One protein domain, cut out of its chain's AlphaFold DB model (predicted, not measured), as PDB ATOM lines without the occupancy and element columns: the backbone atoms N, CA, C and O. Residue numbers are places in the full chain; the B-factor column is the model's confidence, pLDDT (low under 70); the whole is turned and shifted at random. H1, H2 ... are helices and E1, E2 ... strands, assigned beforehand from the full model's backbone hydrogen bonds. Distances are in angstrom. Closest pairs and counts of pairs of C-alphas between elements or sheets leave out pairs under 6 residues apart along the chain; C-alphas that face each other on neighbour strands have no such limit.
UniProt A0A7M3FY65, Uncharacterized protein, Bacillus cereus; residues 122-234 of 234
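Overview. This is residues 122 to 234 of the 234 residues of an uncharacterized protein of Bacillus cereus (UniProt A0A7M3FY65). With little regular structure, the domain is a twisted antiparallel sheet, E1 - E2 - E3 - E4, with H2 across one face, H1 at its E4 edge and long loops besides. Of 113 printed residues, 42 are in named elements, two helices then four strands, class mixed. It is compact, radius of gyration of the C-alphas 13.3 A, spanning 38 by 28 by 27 A.

Along the chain. H1, residues 140 to 146, begins at C-alpha (-48.474, 2.846, 11.510). H2 is 167 to 176, 14.4 A; E1 180 to 185, 17.3 A; E2 191 to 198, 24.0 A; E3 212 to 218, 19.8 A. E4, 226 to 229, ends at C-alpha (-35.505, 2.596, 21.302).

Arrangement. E1 to E4 form a meander, each strand the antiparallel neighbour of the one before. Within hydrogen-bond range are N 182 and O 194, 2.9 A, N 195 and O 215, 2.8 A, and N 216 and O 226, 2.8 A. H2 is on the sheet, height 8.7 A, across the strands; its closest C-alphas to E2 are Thr 174 and Lys 197, 5.3 A. H1 only grazes the sheet; C-alphas Ala 142 and Thr 226 are closest, 4.9 A. Every O i to N i+4 pair in H1 and H2 is within range.

Size, cuts and confidence. The printed part has no cut. Links H1 to H2 and E2 to E3 are long. Residues 233 to 234 are under pLDDT 70.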
ATOM      1  N   PRO A 122     -32.604  14.188  30.143       93.38
ATOM      2  CA  PRO A 122     -33.963  14.329  30.635       93.38
ATOM      3  C   PRO A 122     -34.501  12.973  31.082       93.38
ATOM      4  O   PRO A 122     -34.212  11.940  30.473       93.38
ATOM      5  N   LYS A 123     -35.324  12.985  32.131       96.69
ATOM      6  CA  LYS A 123     -36.020  11.786  32.604       96.69
ATOM      7  C   LYS A 123     -36.897  11.200  31.506       96.69
ATOM      8  O   LYS A 123     -37.451  11.935  30.686       96.69
ATOM      9  N   VAL A 124     -37.076   9.882  31.542       97.75
ATOM     10  CA  VAL A 124     -38.024   9.188  30.664       97.75
ATOM     11  C   VAL A 124     -39.444   9.727  30.901       97.75
ATOM     12  O   VAL A 124     -39.954   9.624  32.019       97.75
ATOM     13  N   PRO A 125     -40.109  10.294  29.877       97.69
ATOM     14  CA  PRO A 125     -41.491  10.736  29.987       97.69
ATOM     15  C   PRO A 125     -42.437   9.566  30.276       97.69
ATOM     16  O   PRO A 125     -42.422   8.553  29.573       97.69
ATOM     17  N   TYR A 126     -43.286   9.720  31.290       98.25
ATOM     18  CA  TYR A 126     -44.266   8.712  31.687       98.25
ATOM     19  C   TYR A 126     -45.632   8.986  31.061       98.25
ATOM     20  O   TYR A 126     -46.137  10.109  31.113       98.25
ATOM     21  N   LYS A 127     -46.271   7.936  30.545       98.06
ATOM     22  CA  LYS A 127     -47.691   7.939  30.183       98.06
ATOM     23  C   LYS A 127     -48.227   6.526  30.295       98.06
ATOM     24  O   LYS A 127     -47.722   5.626  29.631       98.06
ATOM     25  N   LEU A 128     -49.283   6.347  31.085       98.12
ATOM     26  CA  LEU A 128     -49.937   5.052  31.251       98.12
ATOM     27  C   LEU A 128     -50.322   4.460  29.883       98.12
ATOM     28  O   LEU A 128     -51.010   5.111  29.091       98.12
ATOM     29  N   ASN A 129     -49.873   3.233  29.608       97.81
ATOM     30  CA  ASN A 129     -50.031   2.530  28.329       97.81
ATOM     31  C   ASN A 129     -49.485   3.310  27.111       97.81
ATOM     32  O   ASN A 129     -49.933   3.134  25.973       97.81
ATOM     33  N   GLY A 130     -48.520   4.203  27.327       98.00
ATOM     34  CA  GLY A 130     -47.968   5.050  26.281       98.00
ATOM     35  C   GLY A 130     -47.269   4.256  25.170       98.00
ATOM     36  O   GLY A 130     -47.412   4.604  23.995       98.00
ATOM     37  N   GLY A 131     -46.623   3.140  25.520       98.00
ATOM     38  CA  GLY A 131     -45.946   2.231  24.593       98.00
ATOM     39  C   GLY A 131     -46.875   1.306  23.805       98.00
ATOM     40  O   GLY A 131     -46.423   0.665  22.859       98.00
ATOM     41  N   THR A 132     -48.162   1.221  24.155       97.81
ATOM     42  CA  THR A 132     -49.146   0.358  23.469       97.81
ATOM     43  C   THR A 132     -50.153   1.135  22.626       97.81
ATOM     44  O   THR A 132     -50.799   0.555  21.748       97.81
ATOM     45  N   ASN A 133     -50.295   2.441  22.863       97.38
ATOM     46  CA  ASN A 133     -51.276   3.275  22.180       97.38
ATOM     47  C   ASN A 133     -50.743   3.808  20.841       97.38
ATOM     48  O   ASN A 133     -49.811   4.612  20.800       97.38
ATOM     49  N   LYS A 134     -51.404   3.409  19.750       97.56
ATOM     50  CA  LYS A 134     -51.083   3.788  18.368       97.56
ATOM     51  C   LYS A 134     -50.962   5.298  18.144       97.56
ATOM     52  O   LYS A 134     -50.081   5.714  17.398       97.56
ATOM     53  N   SER A 135     -51.769   6.127  18.809       97.12
ATOM     54  CA  SER A 135     -51.736   7.589  18.615       97.12
ATOM     55  C   SER A 135     -50.457   8.263  19.127       97.12
ATOM     56  O   SER A 135     -50.199   9.421  18.795       97.12
ATOM     57  N   ASN A 136     -49.637   7.558  19.914       97.19
ATOM     58  CA  ASN A 136     -48.359   8.086  20.382       97.19
ATOM     59  C   ASN A 136     -47.217   7.894  19.371       97.19
ATOM     60  O   ASN A 136     -46.167   8.520  19.508       97.19
ATOM     61  N   PHE A 137     -47.405   7.056  18.355       98.50
ATOM     62  CA  PHE A 137     -46.386   6.742  17.357       98.50
ATOM     63  C   PHE A 137     -46.482   7.701  16.171       98.50
ATOM     64  O   PHE A 137     -47.529   8.287  15.910       98.50
ATOM     65  N   ILE A 138     -45.369   7.901  15.464       98.00
ATOM     66  CA  ILE A 138     -45.310   8.824  14.322       98.00
ATOM     67  C   ILE A 138     -46.187   8.361  13.155       98.00
ATOM     68  O   ILE A 138     -46.747   9.188  12.444       98.00
ATOM     69  N   ASN A 139     -46.318   7.047  12.973       98.12
ATOM     70  CA  ASN A 139     -47.146   6.420  11.951       98.12
ATOM     71  C   ASN A 139     -47.395   4.935  12.285       98.12
ATOM     72  O   ASN A 139     -46.907   4.398  13.287       98.12
ATOM     73  N   GLU A 140     -48.140   4.268  11.403       98.06
ATOM     74  CA  GLU A 140     -48.474   2.846  11.510       98.06
ATOM     75  C   GLU A 140     -47.245   1.930  11.450       98.06
ATOM     76  O   GLU A 140     -47.185   0.922  12.155       98.06
ATOM     77  N   HIS A 141     -46.253   2.283  10.629       96.81
ATOM     78  CA  HIS A 141     -45.028   1.504  10.480       96.81
ATOM     79  C   HIS A 141     -44.267   1.407  11.810       96.81
ATOM     80  O   HIS A 141     -43.963   0.303  12.272       96.81
ATOM     81  N   ALA A 142     -44.030   2.548  12.463       97.81
ATOM     82  CA  ALA A 142     -43.369   2.608  13.762       97.81
ATOM     83  C   ALA A 142     -44.175   1.875  14.843       97.81
ATOM     84  O   ALA A 142     -43.603   1.124  15.632       97.81
ATOM     85  N   TYR A 143     -45.501   2.045  14.850       98.38
ATOM     86  CA  TYR A 143     -46.382   1.358  15.794       98.38
ATOM     87  C   TYR A 143     -46.270  -0.162  15.678       98.38
ATOM     88  O   TYR A 143     -46.007  -0.851  16.664       98.38
ATOM     89  N   ASN A 144     -46.427  -0.700  14.471       97.12
ATOM     90  CA  ASN A 144     -46.441  -2.146  14.267       97.12
ATOM     91  C   ASN A 144     -45.093  -2.804  14.540       97.12
ATOM     92  O   ASN A 144     -45.061  -3.972  14.935       97.12
ATOM     93  N   ARG A 145     -43.988  -2.073  14.373       96.25
ATOM     94  CA  ARG A 145     -42.659  -2.594  14.690       96.25
ATOM     95  C   ARG A 145     -42.269  -2.475  16.157       96.25
ATOM     96  O   ARG A 145     -41.648  -3.409  16.655       96.25
ATOM     97  N   HIS A 146     -42.579  -1.350  16.803       97.94
ATOM     98  CA  HIS A 146     -41.914  -0.941  18.047       97.94
ATOM     99  C   HIS A 146     -42.849  -0.779  19.249       97.94
ATOM    100  O   HIS A 146     -42.383  -0.453  20.342       97.94
ATOM    101  N   LYS A 147     -44.160  -1.001  19.095       98.19
ATOM    102  CA  LYS A 147     -45.076  -1.021  20.242       98.19
ATOM    103  C   LYS A 147     -44.669  -2.067  21.273       98.19
ATOM    104  O   LYS A 147     -44.143  -3.121  20.927       98.19
ATOM    105  N   TYR A 148     -45.002  -1.794  22.527       98.50
ATOM    106  CA  TYR A 148     -44.965  -2.800  23.574       98.50
ATOM    107  C   TYR A 148     -45.972  -3.914  23.257       98.50
ATOM    108  O   TYR A 148     -47.173  -3.666  23.116       98.50
ATOM    109  N   ASN A 149     -45.487  -5.145  23.167       97.69
ATOM    110  CA  ASN A 149     -46.275  -6.358  23.046       97.69
ATOM    111  C   ASN A 149     -45.708  -7.414  24.011       97.69
ATOM    112  O   ASN A 149     -44.677  -8.010  23.714       97.69
ATOM    113  N   PRO A 150     -46.392  -7.727  25.128       96.44
ATOM    114  CA  PRO A 150     -45.887  -8.687  26.112       96.44
ATOM    115  C   PRO A 150     -45.773 -10.122  25.569       96.44
ATOM    116  O   PRO A 150     -45.166 -10.970  26.213       96.44
ATOM    117  N   LYS A 151     -46.374 -10.415  24.408       96.94
ATOM    118  CA  LYS A 151     -46.302 -11.727  23.748       96.94
ATOM    119  C   LYS A 151     -45.090 -11.871  22.828       96.94
ATOM    120  O   LYS A 151     -44.838 -12.964  22.333       96.94
ATOM    121  N   GLU A 152     -44.371 -10.787  22.560       95.38
ATOM    122  CA  GLU A 152     -43.198 -10.782  21.692       95.38
ATOM    123  C   GLU A 152     -41.979 -10.335  22.483       95.38
ATOM    124  O   GLU A 152     -41.998  -9.300  23.146       95.38
ATOM    125  N   LYS A 153     -40.883 -11.084  22.368       95.44
ATOM    126  CA  LYS A 153     -39.613 -10.675  22.957       95.44
ATOM    127  C   LYS A 153     -39.032  -9.501  22.172       95.44
ATOM    128  O   LYS A 153     -38.969  -9.545  20.940       95.44
ATOM    129  N   SER A 154     -38.582  -8.467  22.873       96.50
ATOM    130  CA  SER A 154     -37.848  -7.372  22.239       96.50
ATOM    131  C   SER A 154     -36.425  -7.810  21.881       96.50
ATOM    132  O   SER A 154     -35.797  -8.579  22.607       96.50
ATOM    133  N   THR A 155     -35.906  -7.352  20.744       94.19
ATOM    134  CA  THR A 155     -34.580  -7.753  20.241       94.19
ATOM    135  C   THR A 155     -33.799  -6.550  19.732       94.19
ATOM    136  O   THR A 155     -34.380  -5.511  19.438       94.19
ATOM    137  N   SER A 156     -32.483  -6.703  19.553       88.81
ATOM    138  CA  SER A 156     -31.630  -5.630  19.012       88.81
ATOM    139  C   SER A 156     -32.076  -5.097  17.640       88.81
ATOM    140  O   SER A 156     -31.895  -3.917  17.366       88.81
ATOM    141  N   SER A 157     -32.690  -5.928  16.787       88.38
ATOM    142  CA  SER A 157     -33.183  -5.528  15.457       88.38
ATOM    143  C   SER A 157     -34.668  -5.142  15.428       88.38
ATOM    144  O   SER A 157     -35.141  -4.567  14.446       88.38
ATOM    145  N   LYS A 158     -35.416  -5.461  16.490       93.25
ATOM    146  CA  LYS A 158     -36.839  -5.149  16.655       93.25
ATOM    147  C   LYS A 158     -37.095  -4.788  18.114       93.25
ATOM    148  O   LYS A 158     -37.645  -5.581  18.882       93.25
ATOM    149  N   THR A 159     -36.624  -3.606  18.494       97.19
ATOM    150  CA  THR A 159     -36.799  -3.081  19.844       97.19
ATOM    151  C   THR A 159     -38.239  -2.644  20.070       97.19
ATOM    152  O   THR A 159     -38.900  -2.145  19.156       97.19
ATOM    153  N   GLN A 160     -38.720  -2.808  21.297       98.44
ATOM    154  CA  GLN A 160     -40.032  -2.357  21.741       98.44
ATOM    155  C   GLN A 160     -39.891  -1.280  22.812       98.44
ATOM    156  O   GLN A 160     -38.972  -1.330  23.633       98.44
ATOM    157  N   TYR A 161     -40.810  -0.319  22.840       98.62
ATOM    158  CA  TYR A 161     -40.909   0.617  23.960       98.62
ATOM    159  C   TYR A 161     -41.352  -0.088  25.248       98.62
ATOM    160  O   TYR A 161     -42.031  -1.115  25.213       98.62
ATOM    161  N   GLY A 162     -41.008   0.495  26.397       98.50
ATOM    162  CA  GLY A 162     -41.625   0.126  27.670       98.50
ATOM    163  C   GLY A 162     -43.130   0.431  27.671       98.50
ATOM    164  O   GLY A 162     -43.590   1.355  26.998       98.50
ATOM    165  N   ARG A 163     -43.910  -0.337  28.444       98.38
ATOM    166  CA  ARG A 163     -45.381  -0.236  28.479       98.38
ATOM    167  C   ARG A 163     -45.886   1.188  28.744       98.38
ATOM    168  O   ARG A 163     -46.757   1.664  28.016       98.38
ATOM    169  N   ASP A 164     -45.329   1.853  29.756       98.44
ATOM    170  CA  ASP A 164     -45.814   3.144  30.272       98.44
ATOM    171  C   ASP A 164     -44.904   4.329  29.909       98.44
ATOM    172  O   ASP A 164     -44.779   5.312  30.642       98.44
ATOM    173  N   VAL A 165     -44.249   4.227  28.756       98.44
ATOM    174  CA  VAL A 165     -43.395   5.277  28.201       98.44
ATOM    175  C   VAL A 165     -44.224   6.202  27.312       98.44
ATOM    176  O   VAL A 165     -44.917   5.730  26.409       98.44
ATOM    177  N   ASP A 166     -44.135   7.520  27.500       98.50
ATOM    178  CA  ASP A 166     -44.751   8.480  26.574       98.50
ATOM    179  C   ASP A 166     -43.939   8.581  25.276       98.50
ATOM    180  O   ASP A 166     -43.072   9.438  25.093       98.50
ATOM    181  N   VAL A 167     -44.251   7.680  24.347       98.62
ATOM    182  CA  VAL A 167     -43.612   7.558  23.030       98.62
ATOM    183  C   VAL A 167     -43.728   8.842  22.197       98.62
ATOM    184  O   VAL A 167     -42.813   9.170  21.432       98.62
ATOM    185  N   LYS A 168     -44.814   9.609  22.365       98.50
ATOM    186  CA  LYS A 168     -45.007  10.879  21.655       98.50
ATOM    187  C   LYS A 168     -44.077  11.942  22.222       98.50
ATOM    188  O   LYS A 168     -43.353  12.581  21.457       98.50
ATOM    189  N   LYS A 169     -44.054  12.089  23.549       98.25
ATOM    190  CA  LYS A 169     -43.184  13.066  24.210       98.25
ATOM    191  C   LYS A 169     -41.706  12.741  24.000       98.25
ATOM    192  O   LYS A 169     -40.927  13.657  23.753       98.25
ATOM    193  N   LEU A 170     -41.327  11.459  24.004       97.81
ATOM    194  CA  LEU A 170     -39.977  11.015  23.635       97.81
ATOM    195  C   LEU A 170     -39.576  11.487  22.236       97.81
ATOM    196  O   LEU A 170     -38.478  12.018  22.066       97.81
ATOM    197  N   ARG A 171     -40.447  11.307  21.231       98.44
ATOM    198  CA  ARG A 171     -40.194  11.784  19.862       98.44
ATOM    199  C   ARG A 171     -39.997  13.294  19.831       98.44
ATOM    200  O   ARG A 171     -39.004  13.748  19.274       98.44
ATOM    201  N   GLU A 172     -40.924  14.047  20.414       98.06
ATOM    202  CA  GLU A 172     -40.868  15.515  20.443       98.06
ATOM    203  C   GLU A 172     -39.566  16.006  21.085       98.06
ATOM    204  O   GLU A 172     -38.866  16.836  20.512       98.06
ATOM    205  N   GLU A 173     -39.198  15.432  22.229       97.31
ATOM    206  CA  GLU A 173     -37.970  15.770  22.949       97.31
ATOM    207  C   GLU A 173     -36.713  15.400  22.149       97.31
ATOM    208  O   GLU A 173     -35.755  16.168  22.085       97.31
ATOM    209  N   THR A 174     -36.730  14.246  21.479       97.44
ATOM    210  CA  THR A 174     -35.617  13.794  20.633       97.44
ATOM    211  C   THR A 174     -35.427  14.683  19.418       97.44
ATOM    212  O   THR A 174     -34.295  14.897  19.019       97.44
ATOM    213  N   MET A 175     -36.498  15.212  18.825       96.88
ATOM    214  CA  MET A 175     -36.401  16.071  17.642       96.88
ATOM    215  C   MET A 175     -36.072  17.527  17.994       96.88
ATOM    216  O   MET A 175     -35.289  18.153  17.284       96.88
ATOM    217  N   HIS A 176     -36.630  18.077  19.078       94.25
ATOM    218  CA  HIS A 176     -36.389  19.473  19.471       94.25
ATOM    219  C   HIS A 176     -35.044  19.666  20.186       94.25
ATOM    220  O   HIS A 176     -34.325  20.637  19.926       94.25
ATOM    221  N   ASN A 177     -34.677  18.714  21.046       92.75
ATOM    222  CA  ASN A 177     -33.494  18.772  21.904       92.75
ATOM    223  C   ASN A 177     -32.538  17.605  21.621       92.75
ATOM    224  O   ASN A 177     -31.994  17.007  22.553       92.75
ATOM    225  N   TYR A 178     -32.360  17.256  20.344       93.06
ATOM    226  CA  TYR A 178     -31.457  16.186  19.921       93.06
ATOM    227  C   TYR A 178     -30.033  16.394  20.462       93.06
ATOM    228  O   TYR A 178     -29.555  17.521  20.599       93.06
ATOM    229  N   GLU A 179     -29.336  15.294  20.726       90.62
ATOM    230  CA  GLU A 179     -27.896  15.312  21.013       90.62
ATOM    231  C   GLU A 179     -27.097  15.223  19.716       90.62
ATOM    232  O   GLU A 179     -26.103  15.931  19.521       90.62
ATOM    233  N   ASN A 180     -27.578  14.386  18.798       91.62
ATOM    234  CA  ASN A 180     -26.991  14.195  17.486       91.62
ATOM    235  C   ASN A 180     -28.070  14.186  16.407       91.62
ATOM    236  O   ASN A 180     -29.182  13.686  16.615       91.62
ATOM    237  N   LYS A 181     -27.715  14.736  15.249       96.94
ATOM    238  CA  LYS A 181     -28.567  14.798  14.070       96.94
ATOM    239  C   LYS A 181     -27.717  14.514  12.839       96.94
ATOM    240  O   LYS A 181     -26.618  15.043  12.702       96.94
ATOM    241  N   TRP A 182     -28.250  13.709  11.931       98.06
ATOM    242  CA  TRP A 182     -27.631  13.404  10.645       98.06
ATOM    243  C   TRP A 182     -28.663  13.529   9.537       98.06
ATOM    244  O   TRP A 182     -29.842  13.255   9.757       98.06
ATOM    245  N   SER A 183     -28.236  13.909   8.341       97.50
ATOM    246  CA  SER A 183     -29.031  13.744   7.126       97.50
ATOM    247  C   SER A 183     -28.279  12.896   6.119       97.50
ATOM    248  O   SER A 183     -27.056  12.963   6.035       97.50
ATOM    249  N   GLN A 184     -29.024  12.100   5.363       96.06
ATOM    250  CA  GLN A 184     -28.500  11.255   4.297       96.06
ATOM    251  C   GLN A 184     -29.399  11.399   3.078       96.06
ATOM    252  O   GLN A 184     -30.614  11.570   3.214       96.06
ATOM    253  N   THR A 185     -28.799  11.289   1.902       91.75
ATOM    254  CA  THR A 185     -29.517  11.211   0.632       91.75
ATOM    255  C   THR A 185     -29.104   9.913  -0.037       91.75
ATOM    256  O   THR A 185     -27.913   9.674  -0.237       91.75
ATOM    257  N   ASP A 186     -30.071   9.047  -0.326       86.25
ATOM    258  CA  ASP A 186     -29.788   7.814  -1.052       86.25
ATOM    259  C   ASP A 186     -29.524   8.091  -2.545       86.25
ATOM    260  O   ASP A 186     -29.766   9.182  -3.061       86.25
ATOM    261  N   ASN A 187     -29.070   7.069  -3.274       84.06
ATOM    262  CA  ASN A 187     -28.776   7.186  -4.709       84.06
ATOM    263  C   ASN A 187     -30.012   7.512  -5.571       84.06
ATOM    264  O   ASN A 187     -29.871   7.799  -6.757       84.06
ATOM    265  N   LYS A 188     -31.223   7.431  -5.009       85.88
ATOM    266  CA  LYS A 188     -32.486   7.788  -5.668       85.88
ATOM    267  C   LYS A 188     -32.936   9.209  -5.314       85.88
ATOM    268  O   LYS A 188     -34.013   9.616  -5.740       85.88
ATOM    269  N   GLY A 189     -32.144   9.950  -4.540       86.38
ATOM    270  CA  GLY A 189     -32.468  11.296  -4.081       86.38
ATOM    271  C   GLY A 189     -33.404  11.337  -2.872       86.38
ATOM    272  O   GLY A 189     -33.826  12.424  -2.480       86.38
ATOM    273  N   ASN A 190     -33.741  10.198  -2.254       90.56
ATOM    274  CA  ASN A 190     -34.571  10.213  -1.052       90.56
ATOM    275  C   ASN A 190     -33.752  10.701   0.129       90.56
ATOM    276  O   ASN A 190     -32.739  10.101   0.496       90.56
ATOM    277  N   ARG A 191     -34.239  11.769   0.754       95.19
ATOM    278  CA  ARG A 191     -33.604  12.353   1.925       95.19
ATOM    279  C   ARG A 191     -34.205  11.790   3.203       95.19
ATOM    280  O   ARG A 191     -35.427  11.744   3.369       95.19
ATOM    281  N   THR A 192     -33.345  11.444   4.149       97.38
ATOM    282  CA  THR A 192     -33.727  11.130   5.526       97.38
ATOM    283  C   THR A 192     -33.002  12.045   6.502       97.38
ATOM    284  O   THR A 192     -31.889  12.505   6.242       97.38
ATOM    285  N   THR A 193     -33.639  12.328   7.636       98.31
ATOM    286  CA  THR A 193     -32.995  12.980   8.780       98.31
ATOM    287  C   THR A 193     -33.167  12.112  10.011       98.31
ATOM    288  O   THR A 193     -34.286  11.767  10.390       98.31
ATOM    289  N   THR A 194     -32.051  11.781  10.642       98.44
ATOM    290  CA  THR A 194     -31.988  10.963  11.846       98.44
ATOM    291  C   THR A 194     -31.658  11.847  13.037       98.44
ATOM    292  O   THR A 194     -30.687  12.596  12.995       98.44
ATOM    293  N   TYR A 195     -32.439  11.730  14.102       98.12
ATOM    294  CA  TYR A 195     -32.228  12.383  15.390       98.12
ATOM    295  C   TYR A 195     -31.976  11.318  16.448       98.12
ATOM    296  O   TYR A 195     -32.660  10.291  16.462       98.12
ATOM    297  N   ALA A 196     -31.036  11.574  17.351       95.88
ATOM    298  CA  ALA A 196     -30.770  10.711  18.490       95.88
ATOM    299  C   ALA A 196     -30.671  11.512  19.788       95.88
ATOM    300  O   ALA A 196     -30.203  12.658  19.804       95.88
ATOM    301  N   LYS A 197     -31.129  10.891  20.873       94.88
ATOM    302  CA  LYS A 197     -31.095  11.461  22.218       94.88
ATOM    303  C   LYS A 197     -31.045  10.368  23.277       94.88
ATOM    304  O   LYS A 197     -31.741   9.359  23.146       94.88
ATOM    305  N   GLN A 198     -30.267  10.584  24.330       95.12
ATOM    306  CA  GLN A 198     -30.252   9.746  25.520       95.12
ATOM    307  C   GLN A 198     -31.180  10.293  26.615       95.12
ATOM    308  O   GLN A 198     -31.299  11.503  26.820       95.12
ATOM    309  N   PHE A 199     -31.835   9.385  27.335       96.00
ATOM    310  CA  PHE A 199     -32.707   9.680  28.471       96.00
ATOM    311  C   PHE A 199     -32.143   9.099  29.770       96.00
ATOM    312  O   PHE A 199     -31.433   8.095  29.769       96.00
ATOM    313  N   ASP A 200     -32.479   9.725  30.892       95.69
ATOM    314  CA  ASP A 200     -32.170   9.207  32.222       95.69
ATOM    315  C   ASP A 200     -33.187   8.119  32.601       95.69
ATOM    316  O   ASP A 200     -34.242   8.386  33.186       95.69
ATOM    317  N   GLY A 201     -32.904   6.896  32.149       95.94
ATOM    318  CA  GLY A 201     -33.692   5.697  32.420       95.94
ATOM    319  C   GLY A 201     -33.896   4.807  31.194       95.94
ATOM    320  O   GLY A 201     -33.619   5.185  30.057       95.94
ATOM    321  N   ASN A 202     -34.399   3.595  31.436       97.50
ATOM    322  CA  ASN A 202     -34.733   2.652  30.374       97.50
ATOM    323  C   ASN A 202     -36.039   3.066  29.672       97.50
ATOM    324  O   ASN A 202     -37.080   3.193  30.318       97.50
ATOM    325  N   ILE A 203     -35.995   3.231  28.350       98.19
ATOM    326  CA  ILE A 203     -37.163   3.547  27.507       98.19
ATOM    327  C   ILE A 203     -37.739   2.318  26.786       98.19
ATOM    328  O   ILE A 203     -38.747   2.417  26.081       98.19
ATOM    329  N   SER A 204     -37.091   1.161  26.927       98.12
ATOM    330  CA  SER A 204     -37.439  -0.102  26.275       98.12
ATOM    331  C   SER A 204     -37.916  -1.147  27.291       98.12
ATOM    332  O   SER A 204     -38.047  -0.883  28.486       98.12
ATOM    333  N   THR A 205     -38.208  -2.358  26.828       97.62
ATOM    334  CA  THR A 205     -38.423  -3.519  27.698       97.62
ATOM    335  C   THR A 205     -37.098  -3.993  28.302       97.62
ATOM    336  O   THR A 205     -36.023  -3.649  27.814       97.62
ATOM    337  N   SER A 206     -37.150  -4.835  29.334       95.62
ATOM    338  CA  SER A 206     -35.949  -5.426  29.944       95.62
ATOM    339  C   SER A 206     -35.114  -6.260  28.962       95.62
ATOM    340  O   SER A 206     -33.892  -6.238  29.047       95.62
ATOM    341  N   ASP A 207     -35.751  -6.938  27.997       95.62
ATOM    342  CA  ASP A 207     -35.067  -7.774  26.993       95.62
ATOM    343  C   ASP A 207     -34.077  -7.009  26.097       95.62
ATOM    344  O   ASP A 207     -33.137  -7.594  25.563       95.62
ATOM    345  N   SER A 208     -34.303  -5.709  25.904       95.19
ATOM    346  CA  SER A 208     -33.476  -4.830  25.075       95.19
ATOM    347  C   SER A 208     -33.329  -3.463  25.737       95.19
ATOM    348  O   SER A 208     -33.532  -2.431  25.095       95.19
ATOM    349  N   SER A 209     -33.039  -3.472  27.040       96.06
ATOM    350  CA  SER A 209     -32.923  -2.260  27.852       96.06
ATOM    351  C   SER A 209     -31.989  -1.247  27.190       96.06
ATOM    352  O   SER A 209     -30.875  -1.587  26.790       96.06
ATOM    353  N   THR A 210     -32.456  -0.010  27.049       96.50
ATOM    354  CA  THR A 210     -31.680   1.093  26.477       96.50
ATOM    355  C   THR A 210     -32.245   2.431  26.932       96.50
ATOM    356  O   THR A 210     -33.450   2.572  27.150       96.50
ATOM    357  N   SER A 211     -31.369   3.419  27.056       96.62
ATOM    358  CA  SER A 211     -31.683   4.829  27.296       96.62
ATOM    359  C   SER A 211     -31.686   5.664  26.012       96.62
ATOM    360  O   SER A 211     -32.065   6.835  26.040       96.62
ATOM    361  N   HIS A 212     -31.257   5.098  24.882       96.50
ATOM    362  CA  HIS A 212     -31.107   5.828  23.628       96.50
ATOM    363  C   HIS A 212     -32.380   5.744  22.795       96.50
ATOM    364  O   HIS A 212     -32.877   4.659  22.499       96.50
ATOM    365  N   HIS A 213     -32.879   6.890  22.356       97.94
ATOM    366  CA  HIS A 213     -33.998   6.994  21.435       97.94
ATOM    367  C   HIS A 213     -33.520   7.494  20.075       97.94
ATOM    368  O   HIS A 213     -32.683   8.398  19.997       97.94
ATOM    369  N   ARG A 214     -34.095   6.944  19.003       98.00
ATOM    370  CA  ARG A 214     -33.875   7.419  17.639       98.00
ATOM    371  C   ARG A 214     -35.190   7.738  16.953       98.00
ATOM    372  O   ARG A 214     -36.158   6.988  17.056       98.00
ATOM    373  N   VAL A 215     -35.181   8.820  16.185       98.56
ATOM    374  CA  VAL A 215     -36.242   9.172  15.239       98.56
ATOM    375  C   VAL A 215     -35.622   9.323  13.858       98.56
ATOM    376  O   VAL A 215     -34.624  10.021  13.713       98.56
ATOM    377  N   ILE A 216     -36.205   8.687  12.847       98.19
ATOM    378  CA  ILE A 216     -35.811   8.834  11.444       98.19
ATOM    379  C   ILE A 216     -37.007   9.400  10.688       98.19
ATOM    380  O   ILE A 216     -38.052   8.755  10.586       98.19
ATOM    381  N   ILE A 217     -36.844  10.604  10.154       98.38
ATOM    382  CA  ILE A 217     -37.819  11.256   9.286       98.38
ATOM    383  C   ILE A 217     -37.431  10.972   7.845       98.38
ATOM    384  O   ILE A 217     -36.325  11.301   7.420       98.38
ATOM    385  N   ASN A 218     -38.340  10.353   7.101       97.25
ATOM    386  CA  ASN A 218     -38.217  10.202   5.660       97.25
ATOM    387  C   ASN A 218     -38.980  11.348   4.989       97.25
ATOM    388  O   ASN A 218     -40.186  11.488   5.191       97.25
ATOM    389  N   HIS A 219     -38.262  12.176   4.229       96.56
ATOM    390  CA  HIS A 219     -38.821  13.377   3.604       96.56
ATOM    391  C   HIS A 219     -39.548  13.085   2.289       96.56
ATOM    392  O   HIS A 219     -40.378  13.885   1.873       96.56
ATOM    393  N   SER A 220     -39.270  11.942   1.656       94.25
ATOM    394  CA  SER A 220     -39.959  11.504   0.434       94.25
ATOM    395  C   SER A 220     -41.266  10.767   0.733       94.25
ATOM    396  O   SER A 220     -42.222  10.866  -0.029       94.25
ATOM    397  N   ASP A 221     -41.311  10.004   1.829       94.12
ATOM    398  CA  ASP A 221     -42.461   9.188   2.222       94.12
ATOM    399  C   ASP A 221     -42.600   9.140   3.750       94.12
ATOM    400  O   ASP A 221     -41.921   8.381   4.452       94.12
ATOM    401  N   SER A 222     -43.534   9.930   4.278       95.00
ATOM    402  CA  SER A 222     -43.779  10.032   5.719       95.00
ATOM    403  C   SER A 222     -44.260   8.717   6.347       95.00
ATOM    404  O   SER A 222     -44.009   8.486   7.536       95.00
ATOM    405  N   SER A 223     -44.866   7.808   5.571       96.38
ATOM    406  CA  SER A 223     -45.289   6.483   6.047       96.38
ATOM    407  C   SER A 223     -44.104   5.576   6.394       96.38
ATOM    408  O   SER A 223     -44.244   4.642   7.183       96.38
ATOM    409  N   ARG A 224     -42.918   5.900   5.864       95.12
ATOM    410  CA  ARG A 224     -41.646   5.211   6.120       95.12
ATOM    411  C   ARG A 224     -40.789   5.878   7.187       95.12
ATOM    412  O   ARG A 224     -39.697   5.391   7.474       95.12
ATOM    413  N   SER A 225     -41.258   6.975   7.780       97.81
ATOM    414  CA  SER A 225     -40.627   7.508   8.987       97.81
ATOM    415  C   SER A 225     -40.730   6.486  10.119       97.81
ATOM    416  O   SER A 225     -41.642   5.658  10.149       97.81
ATOM    417  N   THR A 226     -39.804   6.515  11.066       97.88
ATOM    418  CA  THR A 226     -39.845   5.605  12.211       97.88
ATOM    419  C   THR A 226     -39.302   6.262  13.469       97.88
ATOM    420  O   THR A 226     -38.590   7.264  13.422       97.88
ATOM    421  N   GLN A 227     -39.662   5.696  14.613       98.12
ATOM    422  CA  GLN A 227     -39.126   6.049  15.917       98.12
ATOM    423  C   GLN A 227     -39.003   4.778  16.750       98.12
ATOM    424  O   GLN A 227     -39.898   3.928  16.702       98.12
ATOM    425  N   PHE A 228     -37.896   4.629  17.471       98.12
ATOM    426  CA  PHE A 228     -37.643   3.419  18.242       98.12
ATOM    427  C   PHE A 228     -36.599   3.612  19.349       98.12
ATOM    428  O   PHE A 228     -35.736   4.492  19.250       98.12
ATOM    429  N   PRO A 229     -36.635   2.770  20.400       98.12
ATOM    430  CA  PRO A 229     -35.505   2.596  21.302       98.12
ATOM    431  C   PRO A 229     -34.312   2.026  20.540       98.12
ATOM    432  O   PRO A 229     -34.398   0.948  19.957       98.12
ATOM    433  N   LEU A 230     -33.196   2.734  20.533       95.94
ATOM    434  CA  LEU A 230     -31.974   2.296  19.886       95.94
ATOM    435  C   LEU A 230     -31.189   1.394  20.834       95.94
ATOM    436  O   LEU A 230     -30.645   1.857  21.833       95.94
ATOM    437  N   TYR A 231     -31.094   0.113  20.503       92.81
ATOM    438  CA  TYR A 231     -30.225  -0.805  21.223       92.81
ATOM    439  C   TYR A 231     -28.823  -0.776  20.608       92.81
ATOM    440  O   TYR A 231     -28.611  -1.293  19.510       92.81
ATOM    441  N   LEU A 232     -27.875  -0.166  21.313       82.75
ATOM    442  CA  LEU A 232     -26.459  -0.244  20.973       82.75
ATOM    443  C   LEU A 232     -25.904  -1.518  21.616       82.75
ATOM    444  O   LEU A 232     -26.059  -1.721  22.818       82.75
ATOM    445  N   LYS A 233     -25.317  -2.413  20.813       67.44
ATOM    446  CA  LYS A 233     -24.576  -3.551  21.366       67.44
ATOM    447  C   LYS A 233     -23.318  -2.999  22.036       67.44
ATOM    448  O   LYS A 233     -22.532  -2.341  21.358       67.44
ATOM    449  N   ASN A 234     -23.186  -3.260  23.333       50.72
ATOM    450  CA  ASN A 234     -21.933  -3.077  24.062       50.72
ATOM    451  C   ASN A 234     -20.917  -4.143  23.652       50.72
ATOM    452  O   ASN A 234     -21.360  -5.277  23.341       50.72
TER     453      ASN A 234